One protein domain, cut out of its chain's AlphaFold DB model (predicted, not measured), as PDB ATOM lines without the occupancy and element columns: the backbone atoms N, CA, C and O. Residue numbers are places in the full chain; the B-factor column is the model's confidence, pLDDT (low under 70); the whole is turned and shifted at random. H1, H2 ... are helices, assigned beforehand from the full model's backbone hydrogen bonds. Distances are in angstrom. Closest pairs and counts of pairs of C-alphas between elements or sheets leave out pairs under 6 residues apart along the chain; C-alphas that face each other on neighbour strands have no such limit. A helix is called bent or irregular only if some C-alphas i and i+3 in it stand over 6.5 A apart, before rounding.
ATOM      1  N   TYR A   4      -1.546  24.921  19.916       89.69
ATOM      2  CA  TYR A   4      -2.258  23.788  20.504       89.69
ATOM      3  C   TYR A   4      -2.294  23.891  22.033       89.69
ATOM      4  O   TYR A   4      -3.378  23.804  22.609       89.69
ATOM      5  N   ASP A   5      -1.166  24.223  22.670       89.75
ATOM      6  CA  ASP A   5      -1.095  24.381  24.129       89.75
ATOM      7  C   ASP A   5      -2.092  25.436  24.644       89.75
ATOM      8  O   ASP A   5      -2.740  25.251  25.673       89.75
ATOM      9  N   TYR A   6      -2.273  26.539  23.905       92.31
ATOM     10  CA  TYR A   6      -3.260  27.569  24.255       92.31
ATOM     11  C   TYR A   6      -4.708  27.082  24.137       92.31
ATOM     12  O   TYR A   6      -5.557  27.491  24.932       92.31
ATOM     13  N   VAL A   7      -5.005  26.239  23.144       93.12
ATOM     14  CA  VAL A   7      -6.347  25.666  22.960       93.12
ATOM     15  C   VAL A   7      -6.667  24.711  24.104       93.12
ATOM     16  O   VAL A   7      -7.712  24.865  24.736       93.12
ATOM     17  N   VAL A   8      -5.744  23.797  24.419       93.44
ATOM     18  CA  VAL A   8      -5.855  22.868  25.552       93.44
ATOM     19  C   VAL A   8      -6.089  23.648  26.846       93.44
ATOM     20  O   VAL A   8      -7.119  23.473  27.495       93.44
ATOM     21  N   TYR A   9      -5.212  24.607  27.156       92.75
ATOM     22  CA  TYR A   9      -5.323  25.437  28.356       92.75
ATOM     23  C   TYR A   9      -6.676  26.160  28.458       92.75
ATOM     24  O   TYR A   9      -7.257  26.267  29.542       92.75
ATOM     25  N   GLY A  10      -7.201  26.665  27.337       94.12
ATOM     26  CA  GLY A  10      -8.502  27.330  27.292       94.12
ATOM     27  C   GLY A  10      -9.660  26.394  27.648       94.12
ATOM     28  O   GLY A  10     -10.529  26.766  28.441       94.12
ATOM     29  N   ILE A  11      -9.650  25.177  27.104       94.69
ATOM     30  CA  ILE A  11     -10.661  24.144  27.369       94.69
ATOM     31  C   ILE A  11     -10.608  23.690  28.834       94.69
ATOM     32  O   ILE A  11     -11.633  23.598  29.511       94.69
ATOM     33  N   GLU A  12      -9.410  23.470  29.361       94.06
ATOM     34  CA  GLU A  12      -9.198  23.085  30.756       94.06
ATOM     35  C   GLU A  12      -9.729  24.136  31.730       94.06
ATOM     36  O   GLU A  12     -10.496  23.831  32.651       94.06
ATOM     37  N   ASN A  13      -9.371  25.401  31.493       93.88
ATOM     38  CA  ASN A  13      -9.850  26.520  32.295       93.88
ATOM     39  C   ASN A  13     -11.364  26.666  32.226       93.88
ATOM     40  O   ASN A  13     -11.985  27.013  33.235       93.88
ATOM     41  N   TYR A  14     -11.955  26.406  31.061       95.44
ATOM     42  CA  TYR A  14     -13.398  26.398  30.911       95.44
ATOM     43  C   TYR A  14     -14.034  25.371  31.853       95.44
ATOM     44  O   TYR A  14     -14.814  25.769  32.714       95.44
ATOM     45  N   TYR A  15     -13.650  24.091  31.793       94.75
ATOM     46  CA  TYR A  15     -14.265  23.056  32.639       94.75
ATOM     47  C   TYR A  15     -14.034  23.273  34.139       94.75
ATOM     48  O   TYR A  15     -14.943  23.046  34.948       94.75
ATOM     49  N   LEU A  16     -12.850  23.760  34.526       92.88
ATOM     50  CA  LEU A  16     -12.555  24.128  35.913       92.88
ATOM     51  C   LEU A  16     -13.503  25.224  36.415       92.88
ATOM     52  O   LEU A  16     -14.128  25.083  37.468       92.88
ATOM     53  N   ARG A  17     -13.657  26.311  35.650       94.44
ATOM     54  CA  ARG A  17     -14.516  27.441  36.032       94.44
ATOM     55  C   ARG A  17     -15.993  27.081  35.959       94.44
ATOM     56  O   ARG A  17     -16.724  27.395  36.893       94.44
ATOM     57  N   PHE A  18     -16.407  26.393  34.905       95.19
ATOM     58  CA  PHE A  18     -17.782  25.968  34.681       95.19
ATOM     59  C   PHE A  18     -18.295  25.110  35.840       95.19
ATOM     60  O   PHE A  18     -19.304  25.433  36.462       95.19
ATOM     61  N   THR A  19     -17.545  24.071  36.224       93.56
ATOM     62  CA  THR A  19     -17.949  23.197  37.338       93.56
ATOM     63  C   THR A  19     -17.882  23.898  38.698       93.56
ATOM     64  O   THR A  19     -18.717  23.622  39.558       93.56
ATOM     65  N   SER A  20     -16.970  24.864  38.881       93.56
ATOM     66  CA  SER A  20     -16.868  25.640  40.128       93.56
ATOM     67  C   SER A  20     -18.084  26.526  40.428       93.56
ATOM     68  O   SER A  20     -18.257  26.956  41.568       93.56
ATOM     69  N   VAL A  21     -18.930  26.828  39.432       96.31
ATOM     70  CA  VAL A  21     -20.162  27.607  39.647       96.31
ATOM     71  C   VAL A  21     -21.083  26.884  40.624       96.31
ATOM     72  O   VAL A  21     -21.541  27.489  41.592       96.31
ATOM     73  N   PHE A  22     -21.271  25.576  40.445       95.62
ATOM     74  CA  PHE A  22     -22.092  24.779  41.350       95.62
ATOM     75  C   PHE A  22     -21.535  24.760  42.781       95.62
ATOM     76  O   PHE A  22     -22.287  24.946  43.738       95.62
ATOM     77  N   ASP A  23     -20.215  24.630  42.938       93.50
ATOM     78  CA  ASP A  23     -19.571  24.668  44.257       93.50
ATOM     79  C   ASP A  23     -19.815  26.013  44.969       93.50
ATOM     80  O   ASP A  23     -20.031  26.059  46.182       93.50
ATOM     81  N   ARG A  24     -19.839  27.128  44.223       95.69
ATOM     82  CA  ARG A  24     -20.192  28.449  44.770       95.69
ATOM     83  C   ARG A  24     -21.664  28.531  45.176       95.69
ATOM     84  O   ARG A  24     -21.949  29.090  46.233       95.69
ATOM     85  N   CYS A  25     -22.579  27.945  44.403       96.81
ATOM     86  CA  CYS A  25     -23.992  27.853  44.783       96.81
ATOM     87  C   CYS A  25     -24.154  27.093  46.111       96.81
ATOM     88  O   CYS A  25     -24.795  27.600  47.027       96.81
ATOM     89  N   LEU A  26     -23.490  25.944  46.282       96.25
ATOM     90  CA  LEU A  26     -23.514  25.194  47.548       96.25
ATOM     91  C   LEU A  26     -23.023  26.032  48.739       96.25
ATOM     92  O   LEU A  26     -23.639  26.020  49.808       96.25
ATOM     93  N   ARG A  27     -21.939  26.796  48.558       95.56
ATOM     94  CA  ARG A  27     -21.416  27.704  49.595       95.56
ATOM     95  C   ARG A  27     -22.388  28.833  49.922       95.56
ATOM     96  O   ARG A  27     -22.546  29.163  51.093       95.56
ATOM     97  N   LEU A  28     -23.057  29.407  48.924       95.50
ATOM     98  CA  LEU A  28     -24.060  30.441  49.166       95.50
ATOM     99  C   LEU A  28     -25.244  29.883  49.969       95.50
ATOM    100  O   LEU A  28     -25.664  30.504  50.943       95.50
ATOM    101  N   ALA A  29     -25.731  28.685  49.634       95.25
ATOM    102  CA  ALA A  29     -26.782  28.024  50.404       95.25
ATOM    103  C   ALA A  29     -26.356  27.770  51.862       95.25
ATOM    104  O   ALA A  29     -27.131  28.039  52.778       95.25
ATOM    105  N   ASN A  30     -25.111  27.337  52.095       95.06
ATOM    106  CA  ASN A  30     -24.551  27.186  53.443       95.06
ATOM    107  C   ASN A  30     -24.636  28.485  54.266       95.06
ATOM    108  O   ASN A  30     -25.012  28.446  55.438       95.06
ATOM    109  N   VAL A  31     -24.326  29.631  53.646       93.12
ATOM    110  CA  VAL A  31     -24.384  30.952  54.294       93.12
ATOM    111  C   VAL A  31     -25.828  31.373  54.572       93.12
ATOM    112  O   VAL A  31     -26.146  31.750  55.696       93.12
ATOM    113  N   ILE A  32     -26.720  31.268  53.586       92.12
ATOM    114  CA  ILE A  32     -28.116  31.721  53.708       92.12
ATOM    115  C   ILE A  32     -28.882  30.921  54.757       92.12
ATOM    116  O   ILE A  32     -29.652  31.481  55.538       92.12
ATOM    117  N   TYR A  33     -28.660  29.609  54.796       91.88
ATOM    118  CA  TYR A  33     -29.271  28.743  55.798       91.88
ATOM    119  C   TYR A  33     -28.505  28.721  57.124       91.88
ATOM    120  O   TYR A  33     -28.996  28.106  58.068       91.88
ATOM    121  N   GLN A  34     -27.361  29.413  57.211       90.81
ATOM    122  CA  GLN A  34     -26.492  29.488  58.389       90.81
ATOM    123  C   GLN A  34     -26.110  28.100  58.929       90.81
ATOM    124  O   GLN A  34     -26.096  27.874  60.135       90.81
ATOM    125  N   LEU A  35     -25.798  27.149  58.041       91.81
ATOM    126  CA  LEU A  35     -25.536  25.760  58.451       91.81
ATOM    127  C   LEU A  35     -24.189  25.597  59.177       91.81
ATOM    128  O   LEU A  35     -23.939  24.552  59.770       91.81
ATOM    129  N   GLY A  36     -23.313  26.606  59.115       91.44
ATOM    130  CA  GLY A  36     -22.031  26.616  59.825       91.44
ATOM    131  C   GLY A  36     -21.003  25.614  59.291       91.44
ATOM    132  O   GLY A  36     -20.020  25.331  59.972       91.44
ATOM    133  N   LEU A  37     -21.205  25.067  58.086       91.44
ATOM    134  CA  LEU A  37     -20.277  24.094  57.519       91.44
ATOM    135  C   LEU A  37     -19.008  24.796  57.011       91.44
ATOM    136  O   LEU A  37     -19.108  25.834  56.346       91.44
ATOM    137  N   PRO A  38     -17.812  24.237  57.263       91.62
ATOM    138  CA  PRO A  38     -16.587  24.722  56.640       91.62
ATOM    139  C   PRO A  38     -16.624  24.460  55.129       91.62
ATOM    140  O   PRO A  38     -17.196  23.468  54.679       91.62
ATOM    141  N   GLU A  39     -15.942  25.290  54.331       84.50
ATOM    142  CA  GLU A  39     -16.010  25.217  52.860       84.50
ATOM    143  C   GLU A  39     -15.702  23.826  52.286       84.50
ATOM    144  O   GLU A  39     -16.304  23.411  51.300       84.50
ATOM    145  N   ARG A  40     -14.781  23.089  52.921       85.56
ATOM    146  CA  ARG A  40     -14.390  21.727  52.514       85.56
ATOM    147  C   ARG A  40     -15.512  20.697  52.675       85.56
ATOM    148  O   ARG A  40     -15.439  19.629  52.078       85.56
ATOM    149  N   GLN A  41     -16.519  20.997  53.489       87.12
ATOM    150  CA  GLN A  41     -17.672  20.136  53.751       87.12
ATOM    151  C   GLN A  41     -18.938  20.609  53.026       87.12
ATOM    152  O   GLN A  41     -19.953  19.916  53.090       87.12
ATOM    153  N   CYS A  42     -18.881  21.731  52.295       88.69
ATOM    154  CA  CYS A  42     -19.958  22.222  51.432       88.69
ATOM    155  C   CYS A  42     -20.058  21.389  50.147       88.69
ATOM    156  O   CYS A  42     -19.813  21.881  49.048       88.69
ATOM    157  N   ASN A  43     -20.386  20.109  50.292       89.25
ATOM    158  CA  ASN A  43     -20.674  19.211  49.184       89.25
ATOM    159  C   ASN A  43     -22.190  19.017  49.029       89.25
ATOM    160  O   ASN A  43     -22.984  19.427  49.879       89.25
ATOM    161  N   ASN A  44     -22.577  18.391  47.920       87.12
ATOM    162  CA  ASN A  44     -23.973  18.160  47.580       87.12
ATOM    163  C   ASN A  44     -24.738  17.451  48.721       87.12
ATOM    164  O   ASN A  44     -25.781  17.933  49.163       87.12
ATOM    165  N   ASP A  45     -24.174  16.379  49.278       87.44
ATOM    166  CA  ASP A  45     -24.810  15.615  50.353       87.44
ATOM    167  C   ASP A  45     -25.020  16.444  51.624       87.44
ATOM    168  O   ASP A  45     -26.119  16.445  52.176       87.44
ATOM    169  N   SER A  46     -24.006  17.188  52.066       90.69
ATOM    170  CA  SER A  46     -24.082  17.998  53.284       90.69
ATOM    171  C   SER A  46     -25.092  19.142  53.184       90.69
ATOM    172  O   SER A  46     -25.660  19.533  54.202       90.69
ATOM    173  N   ILE A  47     -25.302  19.694  51.982       93.69
ATOM    174  CA  ILE A  47     -26.176  20.853  51.762       93.69
ATOM    175  C   ILE A  47     -27.585  20.419  51.360       93.69
ATOM    176  O   ILE A  47     -28.539  20.754  52.055       93.69
ATOM    177  N   ILE A  48     -27.749  19.654  50.275       91.31
ATOM    178  CA  ILE A  48     -29.076  19.328  49.724       91.31
ATOM    179  C   ILE A  48     -29.857  18.398  50.661       91.31
ATOM    180  O   ILE A  48     -31.075  18.536  50.798       91.31
ATOM    181  N   LYS A  49     -29.178  17.459  51.337       90.69
ATOM    182  CA  LYS A  49     -29.832  16.531  52.277       90.69
ATOM    183  C   LYS A  49     -30.002  17.118  53.680       90.69
ATOM    184  O   LYS A  49     -30.643  16.476  54.512       90.69
ATOM    185  N   ASN A  50     -29.470  18.315  53.948       93.56
ATOM    186  CA  ASN A  50     -29.614  18.978  55.240       93.56
ATOM    187  C   ASN A  50     -31.095  19.189  55.579       93.56
ATOM    188  O   ASN A  50     -31.858  19.641  54.730       93.56
ATOM    189  N   ALA A  51     -31.501  18.923  56.820       91.19
ATOM    190  CA  ALA A  51     -32.897  19.038  57.242       91.19
ATOM    191  C   ALA A  51     -33.503  20.436  57.012       91.19
ATOM    192  O   ALA A  51     -34.692  20.536  56.732       91.19
ATOM    193  N   HIS A  52     -32.694  21.500  57.076       90.19
ATOM    194  CA  HIS A  52     -33.150  22.877  56.863       90.19
ATOM    195  C   HIS A  52     -33.306  23.256  55.387       90.19
ATOM    196  O   HIS A  52     -34.040  24.188  55.078       90.19
ATOM    197  N   VAL A  53     -32.613  22.557  54.486       92.81
ATOM    198  CA  VAL A  53     -32.611  22.844  53.040       92.81
ATOM    199  C   VAL A  53     -33.492  21.842  52.292       92.81
ATOM    200  O   VAL A  53     -34.103  22.173  51.277       92.81
ATOM    201  N   LYS A  54     -33.598  20.610  52.789       93.00
ATOM    202  CA  LYS A  54     -34.347  19.520  52.170       93.00
ATOM    203  C   LYS A  54     -35.811  19.911  51.958       93.00
ATOM    204  O   LYS A  54     -36.484  20.396  52.858       93.00
ATOM    205  N   GLY A  55     -36.313  19.662  50.748       91.31
ATOM    206  CA  GLY A  55     -37.698  19.962  50.368       91.31
ATOM    207  C   GLY A  55     -37.956  21.418  49.970       91.31
ATOM    208  O   GLY A  55     -39.036  21.716  49.465       91.31
ATOM    209  N   THR A  56     -36.975  22.310  50.122       94.38
ATOM    210  CA  THR A  56     -37.099  23.715  49.708       94.38
ATOM    211  C   THR A  56     -36.904  23.881  48.191       94.38
ATOM    212  O   THR A  56     -36.307  23.011  47.544       94.38
ATOM    213  N   PRO A  57     -37.347  25.009  47.602       94.56
ATOM    214  CA  PRO A  57     -37.010  25.360  46.219       94.56
ATOM    215  C   PRO A  57     -35.496  25.407  45.969       94.56
ATOM    216  O   PRO A  57     -35.037  24.966  44.920       94.56
ATOM    217  N   VAL A  58     -34.714  25.832  46.970       95.44
ATOM    218  CA  VAL A  58     -33.244  25.871  46.906       95.44
ATOM    219  C   VAL A  58     -32.648  24.467  46.753       95.44
ATOM    220  O   VAL A  58     -31.764  24.261  45.927       95.44
ATOM    221  N   ALA A  59     -33.148  23.467  47.491       95.69
ATOM    222  CA  ALA A  59     -32.709  22.078  47.304       95.69
ATOM    223  C   ALA A  59     -33.009  21.558  45.890       95.69
ATOM    224  O   ALA A  59     -32.200  20.821  45.320       95.69
ATOM    225  N   LYS A  60     -34.165  21.926  45.323       95.94
ATOM    226  CA  LYS A  60     -34.557  21.504  43.971       95.94
ATOM    227  C   LYS A  60     -33.637  22.111  42.911       95.94
ATOM    228  O   LYS A  60     -33.060  21.354  42.136       95.94
ATOM    229  N   SER A  61     -33.424  23.425  42.941       96.88
ATOM    230  CA  SER A  61     -32.546  24.111  41.981       96.88
ATOM    231  C   SER A  61     -31.085  23.665  42.100       96.88
ATOM    232  O   SER A  61     -30.431  23.421  41.088       96.88
ATOM    233  N   LEU A  62     -30.579  23.428  43.316       96.88
ATOM    234  CA  LEU A  62     -29.256  22.820  43.504       96.88
ATOM    235  C   LEU A  62     -29.171  21.397  42.930       96.88
ATOM    236  O   LEU A  62     -28.141  21.022  42.377       96.88
ATOM    237  N   THR A  63     -30.237  20.601  43.023       96.38
ATOM    238  CA  THR A  63     -30.262  19.244  42.448       96.38
ATOM    239  C   THR A  63     -30.219  19.291  40.920       96.38
ATOM    240  O   THR A  63     -29.567  18.459  40.291       96.38
ATOM    241  N   GLU A  64     -30.900  20.254  40.304       96.44
ATOM    242  CA  GLU A  64     -30.867  20.464  38.854       96.44
ATOM    243  C   GLU A  64     -29.481  20.917  38.385       96.44
ATOM    244  O   GLU A  64     -28.936  20.336  37.445       96.44
ATOM    245  N   LEU A  65     -28.866  21.866  39.098       96.50
ATOM    246  CA  LEU A  65     -27.481  22.276  38.855       96.50
ATOM    247  C   LEU A  65     -26.495  21.110  39.013       96.50
ATOM    248  O   LEU A  65     -25.568  20.982  38.216       96.50
ATOM    249  N   ASP A  66     -26.677  20.238  40.007       95.25
ATOM    250  CA  ASP A  66     -25.828  19.056  40.190       95.25
ATOM    251  C   ASP A  66     -25.951  18.083  39.014       95.25
ATOM    252  O   ASP A  66     -24.937  17.664  38.457       95.25
ATOM    253  N   LYS A  67     -27.184  17.777  38.596       95.44
ATOM    254  CA  LYS A  67     -27.448  16.901  37.445       95.44
ATOM    255  C   LYS A  67     -26.847  17.459  36.162       95.44
ATOM    256  O   LYS A  67     -26.249  16.708  35.398       95.44
ATOM    257  N   PHE A  68     -26.989  18.763  35.939       96.44
ATOM    258  CA  PHE A  68     -26.458  19.424  34.756       96.44
ATOM    259  C   PHE A  68     -24.925  19.510  34.779       96.44
ATOM    260  O   PHE A  68     -24.277  19.202  33.785       96.44
ATOM    261  N   THR A  69     -24.323  19.875  35.915       94.81
ATOM    262  CA  THR A  69     -22.858  20.004  36.030       94.81
ATOM    263  C   THR A  69     -22.130  18.666  36.171       94.81
ATOM    264  O   THR A  69     -20.933  18.591  35.890       94.81
ATOM    265  N   GLY A  70     -22.831  17.609  36.589       92.75
ATOM    266  CA  GLY A  70     -22.294  16.277  36.874       92.75
ATOM    267  C   GLY A  70     -21.425  15.688  35.757       92.75
ATOM    268  O   GLY A  70     -20.267  15.364  36.036       92.75
ATOM    269  N   PRO A  71     -21.905  15.606  34.500       92.50
ATOM    270  CA  PRO A  71     -21.118  15.093  33.375       92.50
ATOM    271  C   PRO A  71     -19.790  15.834  33.165       92.50
ATOM    272  O   PRO A  71     -18.768  15.221  32.865       92.50
ATOM    273  N   PHE A  72     -19.760  17.146  33.409       92.75
ATOM    274  CA  PHE A  72     -18.570  17.975  33.206       92.75
ATOM    275  C   PHE A  72     -17.527  17.834  34.324       92.75
ATOM    276  O   PHE A  72     -16.361  18.191  34.137       92.75
ATOM    277  N   ARG A  73     -17.902  17.273  35.484       88.50
ATOM    278  CA  ARG A  73     -16.949  17.000  36.576       88.50
ATOM    279  C   ARG A  73     -15.909  15.967  36.186       88.50
ATOM    280  O   ARG A  73     -14.793  16.051  36.686       88.50
ATOM    281  N   TYR A  74     -16.253  15.035  35.296       87.44
ATOM    282  CA  TYR A  74     -15.285  14.087  34.754       87.44
ATOM    283  C   TYR A  74     -14.134  14.829  34.069       87.44
ATOM    284  O   TYR A  74     -12.986  14.649  34.464       87.44
ATOM    285  N   HIS A  75     -14.442  15.755  33.153       88.75
ATOM    286  CA  HIS A  75     -13.424  16.566  32.478       88.75
ATOM    287  C   HIS A  75     -12.588  17.372  33.472       88.75
ATOM    288  O   HIS A  75     -11.363  17.349  33.402       88.75
ATOM    289  N   ARG A  76     -13.221  18.013  34.463       87.50
ATOM    290  CA  ARG A  76     -12.490  18.716  35.527       87.50
ATOM    291  C   ARG A  76     -11.559  17.786  36.315       87.50
ATOM    292  O   ARG A  76     -10.435  18.175  36.614       87.50
ATOM    293  N   ASN A  77     -12.008  16.586  36.676       85.62
ATOM    294  CA  ASN A  77     -11.207  15.629  37.440       85.62
ATOM    295  C   ASN A  77     -10.030  15.101  36.615       85.62
ATOM    296  O   ASN A  77      -8.926  15.004  37.142       85.62
ATOM    297  N   THR A  78     -10.244  14.819  35.329       85.50
ATOM    298  CA  THR A  78      -9.179  14.473  34.380       85.50
ATOM    299  C   THR A  78      -8.126  15.573  34.327       85.50
ATOM    300  O   THR A  78      -6.953  15.295  34.541       85.50
ATOM    301  N   VAL A  79      -8.527  16.833  34.165       86.19
ATOM    302  CA  VAL A  79      -7.588  17.965  34.149       86.19
ATOM    303  C   VAL A  79      -6.841  18.100  35.480       86.19
ATOM    304  O   VAL A  79      -5.626  18.267  35.496       86.19
ATOM    305  N   ALA A  80      -7.542  17.969  36.609       78.94
ATOM    306  CA  ALA A  80      -6.946  18.116  37.935       78.94
ATOM    307  C   ALA A  80      -5.994  16.969  38.335       78.94
ATOM    308  O   ALA A  80      -5.086  17.199  39.130       78.94
ATOM    309  N   HIS A  81      -6.202  15.745  37.830       74.94
ATOM    310  CA  HIS A  81      -5.452  14.551  38.255       74.94
ATOM    311  C   HIS A  81      -4.539  13.944  37.183       74.94
ATOM    312  O   HIS A  81      -3.491  13.405  37.528       74.94
ATOM    313  N   GLN A  82      -4.934  13.982  35.910       66.88
ATOM    314  CA  GLN A  82      -4.228  13.343  34.788       66.88
ATOM    315  C   GLN A  82      -3.392  14.342  33.970       66.88
ATOM    316  O   GLN A  82      -2.614  13.931  33.117       66.88
ATOM    317  N   GLY A  83      -3.502  15.640  34.274       73.81
ATOM    318  CA  GLY A  83      -2.561  16.679  33.857       73.81
ATOM    319  C   GLY A  83      -2.865  17.354  32.524       73.81
ATOM    320  O   GLY A  83      -2.365  18.455  32.303       73.81
ATOM    321  N   THR A  84      -3.671  16.749  31.644       81.31
ATOM    322  CA  THR A  84      -4.040  17.375  30.365       81.31
ATOM    323  C   THR A  84      -5.407  16.908  29.866       81.31
ATOM    324  O   THR A  84      -5.743  15.725  29.959       81.31
ATOM    325  N   TYR A  85      -6.209  17.826  29.330       87.81
ATOM    326  CA  TYR A  85      -7.424  17.494  28.588       87.81
ATOM    327  C   TYR A  85      -7.081  16.849  27.238       87.81
ATOM    328  O   TYR A  85      -6.268  17.374  26.482       87.81
ATOM    329  N   SER A  86      -7.740  15.736  26.919       86.00
ATOM    330  CA  SER A  86      -7.544  14.994  25.672       86.00
ATOM    331  C   SER A  86      -8.889  14.618  25.065       86.00
ATOM    332  O   SER A  86      -9.840  14.246  25.759       86.00
ATOM    333  N   GLU A  87      -8.947  14.735  23.746       90.00
ATOM    334  CA  GLU A  87     -10.010  14.197  22.914       90.00
ATOM    335  C   GLU A  87      -9.473  13.967  21.506       90.00
ATOM    336  O   GLU A  87      -8.540  14.635  21.069       90.00
ATOM    337  N   LYS A  88     -10.097  13.048  20.771       89.75
ATOM    338  CA  LYS A  88      -9.576  12.545  19.498       89.75
ATOM    339  C   LYS A  88      -9.162  13.650  18.515       89.75
ATOM    340  O   LYS A  88      -8.063  13.591  17.965       89.75
ATOM    341  N   ASP A  89     -10.026  14.638  18.297       89.62
ATOM    342  CA  ASP A  89      -9.774  15.686  17.303       89.62
ATOM    343  C   ASP A  89      -8.708  16.679  17.786       89.62
ATOM    344  O   ASP A  89      -7.865  17.119  17.002       89.62
ATOM    345  N   LEU A  90      -8.670  16.960  19.091       91.56
ATOM    346  CA  LEU A  90      -7.633  17.784  19.709       91.56
ATOM    347  C   LEU A  90      -6.272  17.081  19.687       91.56
ATOM    348  O   LEU A  90      -5.270  17.694  19.327       91.56
ATOM    349  N   ASP A  91      -6.226  15.787  19.990       90.88
ATOM    350  CA  ASP A  91      -5.004  14.979  19.984       90.88
ATOM    351  C   ASP A  91      -4.430  14.853  18.563       90.88
ATOM    352  O   ASP A  91      -3.210  14.890  18.350       90.88
ATOM    353  N   GLN A  92      -5.308  14.783  17.556       90.25
ATOM    354  CA  GLN A  92      -4.906  14.846  16.155       90.25
ATOM    355  C   GLN A  92      -4.269  16.201  15.812       90.25
ATOM    356  O   GLN A  92      -3.249  16.232  15.118       90.25
ATOM    357  N   LEU A  93      -4.822  17.316  16.305       89.81
ATOM    358  CA  LEU A  93      -4.194  18.632  16.159       89.81
ATOM    359  C   LEU A  93      -2.830  18.678  16.852       89.81
ATOM    360  O   LEU A  93      -1.861  19.117  16.233       89.81
ATOM    361  N   GLY A  94      -2.729  18.169  18.082       88.88
ATOM    362  CA  GLY A  94      -1.471  18.087  18.827       88.88
ATOM    363  C   GLY A  94      -0.382  17.339  18.057       88.88
ATOM    364  O   GLY A  94       0.758  17.796  17.989       88.88
ATOM    365  N   SER A  95      -0.752  16.257  17.367       88.88
ATOM    366  CA  SER A  95       0.165  15.503  16.503       88.88
ATOM    367  C   SER A  95       0.721  16.353  15.352       88.88
ATOM    368  O   SER A  95       1.911  16.272  15.053       88.88
ATOM    369  N   TYR A  96      -0.102  17.199  14.719       87.50
ATOM    370  CA  TYR A  96       0.371  18.099  13.660       87.50
ATOM    371  C   TYR A  96       1.335  19.163  14.185       87.50
ATOM    372  O   TYR A  96       2.352  19.419  13.543       87.50
ATOM    373  N   TYR A  97       1.039  19.760  15.343       86.94
ATOM    374  CA  TYR A  97       1.921  20.755  15.957       86.94
ATOM    375  C   TYR A  97       3.259  20.144  16.388       86.94
ATOM    376  O   TYR A  97       4.299  20.745  16.142       86.94
ATOM    377  N   LEU A  98       3.250  18.924  16.931       88.31
ATOM    378  CA  LEU A  98       4.473  18.203  17.286       88.31
ATOM    379  C   LEU A  98       5.350  17.892  16.065       88.31
ATOM    380  O   LEU A  98       6.573  17.979  16.148       88.31
ATOM    381  N   LEU A  99       4.742  17.501  14.940       87.88
ATOM    382  CA  LEU A  99       5.476  17.236  13.700       87.88
ATOM    383  C   LEU A  99       6.055  18.524  13.105       87.88
ATOM    384  O   LEU A  99       7.217  18.529  12.719       87.88
ATOM    385  N   ALA A 100       5.283  19.615  13.101       86.06
ATOM    386  CA  ALA A 100       5.749  20.919  12.631       86.06
ATOM    387  C   ALA A 100       6.922  21.475  13.458       86.06
ATOM    388  O   ALA A 100       7.765  22.174  12.916       86.06
ATOM    389  N   GLU A 101       7.010  21.145  14.749       84.75
ATOM    390  CA  GLU A 101       8.158  21.524  15.587       84.75
ATOM    391  C   GLU A 101       9.425  20.699  15.314       84.75
ATOM    392  O   GLU A 101      10.520  21.129  15.674       84.75
ATOM    393  N   LYS A 102       9.293  19.500  14.731       86.12
ATOM    394  CA  LYS A 102      10.411  18.565  14.514       86.12
ATOM    395  C   LYS A 102      10.915  18.516  13.075       86.12
ATOM    396  O   LYS A 102      12.032  18.053  12.864       86.12
ATOM    397  N   ASP A 103      10.092  18.921  12.117       85.75
ATOM    398  CA  ASP A 103      10.371  18.818  10.688       85.75
ATOM    399  C   ASP A 103       9.983  20.123   9.977       85.75
ATOM    400  O   ASP A 103       8.799  20.419   9.788       85.75
ATOM    401  N   ASP A 104      10.995  20.889   9.562       78.75
ATOM    402  CA  ASP A 104      10.829  22.168   8.865       78.75
ATOM    403  C   ASP A 104      10.085  22.009   7.525       78.75
ATOM    404  O   ASP A 104       9.359  22.915   7.109       78.75
ATOM    405  N   ASP A 105      10.175  20.848   6.861       80.62
ATOM    406  CA  ASP A 105       9.429  20.593   5.622       80.62
ATOM    407  C   ASP A 105       7.921  20.485   5.883       80.62
ATOM    408  O   ASP A 105       7.103  20.702   4.979       80.62
ATOM    409  N   PHE A 106       7.529  20.184   7.121       79.25
ATOM    410  CA  PHE A 106       6.134  20.092   7.528       79.25
ATOM    411  C   PHE A 106       5.460  21.469   7.628       79.25
ATOM    412  O   PHE A 106       4.228  21.563   7.563       79.25
ATOM    413  N   GLU A 107       6.239  22.557   7.672       75.25
ATOM    414  CA  GLU A 107       5.712  23.924   7.718       75.25
ATOM    415  C   GLU A 107       4.917  24.318   6.473       75.25
ATOM    416  O   GLU A 107       4.003  25.147   6.537       75.25
ATOM    417  N   ARG A 108       5.152  23.655   5.336       82.31
ATOM    418  CA  ARG A 108       4.329  23.848   4.131       82.31
ATOM    419  C   ARG A 108       2.851  23.505   4.354       82.31
ATOM    420  O   ARG A 108       1.987  24.011   3.640       82.31
ATOM    421  N   TYR A 109       2.539  22.683   5.360       83.44
ATOM    422  CA  TYR A 109       1.172  22.318   5.732       83.44
ATOM    423  C   TYR A 109       0.570  23.219   6.818       83.44
ATOM    424  O   TYR A 109      -0.585  23.006   7.204       83.44
ATOM    425  N   ARG A 110       1.286  24.266   7.260       82.69
ATOM    426  CA  ARG A 110       0.840  25.211   8.301       82.69
ATOM    427  C   ARG A 110      -0.547  25.759   8.075       82.69
ATOM    428  O   ARG A 110      -1.351  25.815   9.002       82.69
ATOM    429  N   TYR A 111      -0.856  26.124   6.839       85.62
ATOM    430  CA  TYR A 111      -2.175  26.638   6.499       85.62
ATOM    431  C   TYR A 111      -3.298  25.625   6.791       85.62
ATOM    432  O   TYR A 111      -4.337  26.002   7.334       85.62
ATOM    433  N   LEU A 112      -3.083  24.341   6.488       85.56
ATOM    434  CA  LEU A 112      -4.096  23.297   6.652       85.56
ATOM    435  C   LEU A 112      -4.396  23.033   8.127       85.56
ATOM    436  O   LEU A 112      -5.562  23.043   8.522       85.56
ATOM    437  N   PHE A 113      -3.367  22.820   8.954       85.44
ATOM    438  CA  PHE A 113      -3.595  22.559  10.377       85.44
ATOM    439  C   PHE A 113      -4.024  23.816  11.136       85.44
ATOM    440  O   PHE A 113      -4.810  23.714  12.075       85.44
ATOM    441  N   LYS A 114      -3.606  25.012  10.693       88.12
ATOM    442  CA  LYS A 114      -4.143  26.275  11.210       88.12
ATOM    443  C   LYS A 114      -5.655  26.336  11.001       88.12
ATOM    444  O   LYS A 114      -6.368  26.554  11.974       88.12
ATOM    445  N   LYS A 115      -6.128  26.077   9.776       91.19
ATOM    446  CA  LYS A 115      -7.559  26.059   9.457       91.19
ATOM    447  C   LYS A 115      -8.311  25.012  10.279       91.19
ATOM    448  O   LYS A 115      -9.293  25.359  10.917       91.19
ATOM    449  N   LYS A 116      -7.807  23.775  10.362       90.38
ATOM    450  CA  LYS A 116      -8.417  22.743  11.222       90.38
ATOM    451  C   LYS A 116      -8.502  23.174  12.689       90.38
ATOM    452  O   LYS A 116      -9.495  22.902  13.348       90.38
ATOM    453  N   THR A 117      -7.472  23.853  13.194       92.12
ATOM    454  CA  THR A 117      -7.472  24.386  14.564       92.12
ATOM    455  C   THR A 117      -8.499  25.504  14.727       92.12
ATOM    456  O   THR A 117      -9.172  25.563  15.748       92.12
ATOM    457  N   ASP A 118      -8.624  26.400  13.742       93.44
ATOM    458  CA  ASP A 118      -9.648  27.450  13.726       93.44
ATOM    459  C   ASP A 118     -11.063  26.850  13.740       93.44
ATOM    460  O   ASP A 118     -11.881  27.256  14.566       93.44
ATOM    461  N   ASP A 119     -11.316  25.851  12.892       94.44
ATOM    462  CA  ASP A 119     -12.604  25.159  12.783       94.44
ATOM    463  C   ASP A 119     -12.961  24.449  14.104       94.44
ATOM    464  O   ASP A 119     -14.036  24.674  14.659       94.44
ATOM    465  N   PHE A 120     -12.018  23.692  14.676       94.62
ATOM    466  CA  PHE A 120     -12.185  23.029  15.973       94.62
ATOM    467  C   PHE A 120     -12.476  24.025  17.107       94.62
ATOM    468  O   PHE A 120     -13.374  23.826  17.926       94.62
ATOM    469  N   VAL A 121     -11.738  25.141  17.162       94.88
ATOM    470  CA  VAL A 121     -11.967  26.183  18.174       94.88
ATOM    471  C   VAL A 121     -13.342  26.831  17.995       94.88
ATOM    472  O   VAL A 121     -13.977  27.187  18.991       94.88
ATOM    473  N   ALA A 122     -13.804  27.021  16.758       95.75
ATOM    474  CA  ALA A 122     -15.125  27.576  16.484       95.75
ATOM    475  C   ALA A 122     -16.242  26.640  16.971       95.75
ATOM    476  O   ALA A 122     -17.151  27.103  17.664       95.75
ATOM    477  N   GLU A 123     -16.126  25.342  16.692       95.00
ATOM    478  CA  GLU A 123     -17.058  24.313  17.164       95.00
ATOM    479  C   GLU A 123     -17.112  24.269  18.698       95.00
ATOM    480  O   GLU A 123     -18.172  24.461  19.294       95.00
ATOM    481  N   LYS A 124     -15.954  24.182  19.368       94.44
ATOM    482  CA  LYS A 124     -15.902  24.180  20.840       94.44
ATOM    483  C   LYS A 124     -16.485  25.429  21.475       94.44
ATOM    484  O   LYS A 124     -17.154  25.347  22.503       94.44
ATOM    485  N   LYS A 125     -16.266  26.600  20.876       94.88
ATOM    486  CA  LYS A 125     -16.887  27.843  21.356       94.88
ATOM    487  C   LYS A 125     -18.406  27.785  21.267       94.88
ATOM    488  O   LYS A 125     -19.070  28.306  22.162       94.88
ATOM    489  N   GLN A 126     -18.952  27.190  20.211       95.44
ATOM    490  CA  GLN A 126     -20.393  27.031  20.055       95.44
ATOM    491  C   GLN A 126     -20.963  26.081  21.116       95.44
ATOM    492  O   GLN A 126     -21.936  26.445  21.781       95.44
ATOM    493  N   ASP A 127     -20.310  24.942  21.347       94.00
ATOM    494  CA  ASP A 127     -20.695  23.988  22.392       94.00
ATOM    495  C   ASP A 127     -20.678  24.634  23.779       94.00
ATOM    496  O   ASP A 127     -21.662  24.584  24.523       94.00
ATOM    497  N   PHE A 128     -19.577  25.309  24.114       95.69
ATOM    498  CA  PHE A 128     -19.412  25.984  25.398       95.69
ATOM    499  C   PHE A 128     -20.422  27.105  25.591       95.69
ATOM    500  O   PHE A 128     -20.902  27.306  26.705       95.69
ATOM    501  N   LYS A 129     -20.779  27.823  24.522       96.06
ATOM    502  CA  LYS A 129     -21.827  28.841  24.576       96.06
ATOM    503  C   LYS A 129     -23.183  28.217  24.903       96.06
ATOM    504  O   LYS A 129     -23.881  28.742  25.764       96.06
ATOM    505  N   GLY A 130     -23.543  27.103  24.266       95.25
ATOM    506  CA  GLY A 130     -24.788  26.391  24.573       95.25
ATOM    507  C   GLY A 130     -24.843  25.922  26.030       95.25
ATOM    508  O   GLY A 130     -25.837  26.135  26.722       95.25
ATOM    509  N   GLN A 131     -23.738  25.359  26.520       96.00
ATOM    510  CA  GLN A 131     -23.592  24.936  27.915       96.00
ATOM    511  C   GLN A 131     -23.672  26.116  28.897       96.00
ATOM    512  O   GLN A 131     -24.299  25.990  29.946       96.00
ATOM    513  N   LEU A 132     -23.068  27.263  28.562       96.31
ATOM    514  CA  LEU A 132     -23.110  28.473  29.390       96.31
ATOM    515  C   LEU A 132     -24.521  29.039  29.503       96.31
ATOM    516  O   LEU A 132     -24.955  29.293  30.617       96.31
ATOM    517  N   VAL A 133     -25.253  29.161  28.395       97.44
ATOM    518  CA  VAL A 133     -26.638  29.661  28.412       97.44
ATOM    519  C   VAL A 133     -27.529  28.777  29.293       97.44
ATOM    520  O   VAL A 133     -28.329  29.278  30.082       97.44
ATOM    521  N   ALA A 134     -27.367  27.454  29.208       97.19
ATOM    522  CA  ALA A 134     -28.093  26.528  30.074       97.19
ATOM    523  C   ALA A 134     -27.684  26.670  31.552       97.19
ATOM    524  O   ALA A 134     -28.547  26.652  32.430       97.19
ATOM    525  N   LEU A 135     -26.387  26.846  31.837       97.50
ATOM    526  CA  LEU A 135     -25.904  27.076  33.199       97.50
ATOM    527  C   LEU A 135     -26.453  28.383  33.780       97.50
ATOM    528  O   LEU A 135     -26.900  28.385  34.921       97.50
ATOM    529  N   GLU A 136     -26.420  29.469  33.009       97.56
ATOM    530  CA  GLU A 136     -26.921  30.790  33.404       97.56
ATOM    531  C   GLU A 136     -28.389  30.709  33.815       97.56
ATOM    532  O   GLU A 136     -28.719  31.087  34.935       97.56
ATOM    533  N   SER A 137     -29.238  30.091  32.991       97.81
ATOM    534  CA  SER A 137     -30.659  29.920  33.316       97.81
ATOM    535  C   SER A 137     -30.884  29.105  34.601       97.81
ATOM    536  O   SER A 137     -31.731  29.453  35.425       97.81
ATOM    537  N   LEU A 138     -30.106  28.041  34.831       97.94
ATOM    538  CA  LEU A 138     -30.197  27.264  36.074       97.94
ATOM    539  C   LEU A 138     -29.716  28.059  37.299       97.94
ATOM    540  O   LEU A 138     -30.260  27.899  38.394       97.94
ATOM    541  N   VAL A 139     -28.698  28.904  37.131       97.75
ATOM    542  CA  VAL A 139     -28.180  29.777  38.192       97.75
ATOM    543  C   VAL A 139     -29.170  30.894  38.518       97.75
ATOM    544  O   VAL A 139     -29.361  31.182  39.696       97.75
ATOM    545  N   GLU A 140     -29.839  31.473  37.522       97.44
ATOM    546  CA  GLU A 140     -30.927  32.441  37.717       97.44
ATOM    547  C   GLU A 140     -32.063  31.822  38.541       97.44
ATOM    548  O   GLU A 140     -32.399  32.340  39.606       97.44
ATOM    549  N   ASN A 141     -32.547  30.637  38.153       96.69
ATOM    550  CA  ASN A 141     -33.572  29.906  38.914       96.69
ATOM    551  C   ASN A 141     -33.135  29.618  40.362       96.69
ATOM    552  O   ASN A 141     -33.935  29.651  41.308       96.69
ATOM    553  N   TYR A 142     -31.850  29.307  40.556       97.62
ATOM    554  CA  TYR A 142     -31.272  29.136  41.882       97.62
ATOM    555  C   TYR A 142     -31.258  30.450  42.676       97.62
ATOM    556  O   TYR A 142     -31.633  30.439  43.850       97.62
ATOM    557  N   PHE A 143     -30.874  31.573  42.064       97.31
ATOM    558  CA  PHE A 143     -30.881  32.881  42.719       97.31
ATOM    559  C   PHE A 143     -32.284  33.342  43.095       97.31
ATOM    560  O   PHE A 143     -32.461  33.784  44.228       97.31
ATOM    561  N   ASP A 144     -33.284  33.138  42.242       95.94
ATOM    562  CA  ASP A 144     -34.684  33.429  42.571       95.94
ATOM    563  C   ASP A 144     -35.155  32.607  43.780       95.94
ATOM    564  O   ASP A 144     -35.754  33.124  44.731       95.94
ATOM    565  N   SER A 145     -34.803  31.316  43.797       94.56
ATOM    566  CA  SER A 145     -35.094  30.421  44.923       94.56
ATOM    567  C   SER A 145     -34.441  30.914  46.217       94.56
ATOM    568  O   SER A 145     -35.056  30.894  47.283       94.56
ATOM    569  N   VAL A 146     -33.188  31.353  46.131       94.75
ATOM    570  CA  VAL A 146     -32.394  31.856  47.252       94.75
ATOM    571  C   VAL A 146     -32.920  33.190  47.778       94.75
ATOM    572  O   VAL A 146     -33.007  33.361  48.996       94.75
ATOM    573  N   LEU A 147     -33.291  34.112  46.889       92.94
ATOM    574  CA  LEU A 147     -33.759  35.449  47.235       92.94
ATOM    575  C   LEU A 147     -35.005  35.378  48.119       92.94
ATOM    576  O   LEU A 147     -35.047  36.010  49.172       92.94
ATOM    577  N   SER A 148     -35.958  34.512  47.762       87.38
ATOM    578  CA  SER A 148     -37.178  34.300  48.551       87.38
ATOM    579  C   SER A 148     -36.892  33.905  50.012       87.38
ATOM    580  O   SER A 148     -37.534  34.385  50.952       87.38
ATOM    581  N   VAL A 149     -35.877  33.061  50.229       89.69
ATOM    582  CA  VAL A 149     -35.465  32.601  51.561       89.69
ATOM    583  C   VAL A 149     -34.721  33.703  52.302       89.69
ATOM    584  O   VAL A 149     -34.947  33.907  53.496       89.69
ATOM    585  N   PHE A 150     -33.844  34.415  51.599       89.94
ATOM    586  CA  PHE A 150     -33.076  35.517  52.158       89.94
ATOM    587  C   PHE A 150     -33.989  36.639  52.664       89.94
ATOM    588  O   PHE A 150     -33.861  37.047  53.816       89.94
ATOM    589  N   GLU A 151     -34.964  37.073  51.865       89.94
ATOM    590  CA  GLU A 151     -35.939  38.100  52.255       89.94
ATOM    591  C   GLU A 151     -36.784  37.679  53.459       89.94
ATOM    592  O   GLU A 151     -37.008  38.469  54.378       89.94
ATOM    593  N   THR A 152     -37.231  36.419  53.480       85.94
ATOM    594  CA  THR A 152     -37.993  35.857  54.605       85.94
ATOM    595  C   THR A 152     -37.177  35.904  55.894       85.94
ATOM    596  O   THR A 152     -37.688  36.297  56.940       85.94
ATOM    597  N   ARG A 153     -35.892  35.542  55.823       82.00
ATOM    598  CA  ARG A 153     -34.991  35.596  56.977       82.00
ATOM    599  C   ARG A 153     -34.687  37.025  57.393       82.00
ATOM    600  O   ARG A 153     -34.693  37.298  58.583       82.00
ATOM    601  N   LEU A 154     -34.478  37.940  56.450       84.50
ATOM    602  CA  LEU A 154     -34.188  39.342  56.749       84.50
ATOM    603  C   LEU A 154     -35.331  39.997  57.541       84.50
ATOM    604  O   LEU A 154     -35.074  40.672  58.530       84.50
ATOM    605  N   LYS A 155     -36.587  39.708  57.180       81.19
ATOM    606  CA  LYS A 155     -37.777  40.155  57.927       81.19
ATOM    607  C   LYS A 155     -37.897  39.563  59.333       81.19
ATOM    608  O   LYS A 155     -38.606  40.129  60.146       81.19
ATOM    609  N   ALA A 156     -37.256  38.432  59.620       74.50
ATOM    610  CA  ALA A 156     -37.264  37.836  60.956       74.50
ATOM    611  C   ALA A 156     -36.233  38.474  61.909       74.50
ATOM    612  O   ALA A 156     -36.283  38.216  63.109       74.50
ATOM    613  N   TYR A 157     -35.293  39.272  61.383       64.75
ATOM    614  CA  TYR A 157     -34.265  39.977  62.159       64.75
ATOM    615  C   TYR A 157     -34.567  41.469  62.383       64.75
ATOM    616  O   TYR A 157     -33.862  42.098  63.174       64.75
ATOM    617  N   VAL A 158     -35.562  42.025  61.684       52.34
ATOM    618  CA  VAL A 158     -36.043  43.415  61.821       52.34
ATOM    619  C   VAL A 158     -37.322  43.417  62.644       52.34
ATOM    620  O   VAL A 158     -37.414  44.258  63.562       52.34
TER     621      VAL A 158
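This is residues 4 to 158 of the 158 residues of a protein of Nitrosococcus oceani C-27 (UniProt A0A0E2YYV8). Two long helices, H1 and H5, run side by side the same way along a rod; H3a packs beside both, on residues 22 to 29 of H1 and 135 to 146 of H5, H3b crosses H1, and H4 packs on residues 4 to 8 of H1 and 106 to 120 of H5 toward the other end of the rod. H1, H3a and H5 make an up-and-down bundle, each running against the one before. The printed part has 155 residues with five named helices, is all helix and loose (radius of gyration of the C-alphas 21.1 A), and spans 75 by 27 by 24 A.

Start at H1, residues 4 to 32, the hub; its residues 26 to 30 alone touch H2, residues 44 to 48, closest at C-alphas 26 and 47, 6.6 A. H3, residues 57 to 82, was assigned as one helix by its hydrogen bonds but is bent, C-alphas 68 and 71 being 7.0 A apart; its arms are H3a, 57 to 68, and H3b, 71 to 82. H3b touches residues 12 to 19 of H1 alone at a steep tilt of 63 degrees, closest at C-alphas 16 and 76, 5.4 A. H4, residues 88 to 102, touches residues 4 to 8 of H1 alone, closest at C-alphas 4 and 94, 6.0 A. H5, residues 104 to 157, is irregular, C-alphas 108 and 111 being 7.5 A apart; it touches H1 at a shallow tilt of 6 degrees, closest at C-alphas 32 and 150, 6.4 A. O i to N i+4 pairs are within hydrogen-bond range throughout H2, H3a and H4, and in 23 of 25 in H1, 7 of 8 in H3b and 44 of 50 in H5.

Find C-alpha 4 at (-2.258, 23.788, 20.504), where H1 begins its 42.8 A; H5, 72.0 A, ends at C-alpha 157, (-34.265, 39.977, 62.159).

The printed part has no cut; the link H1 to H2 is long, and pLDDT is under 70 at residues 82, 157 and 158.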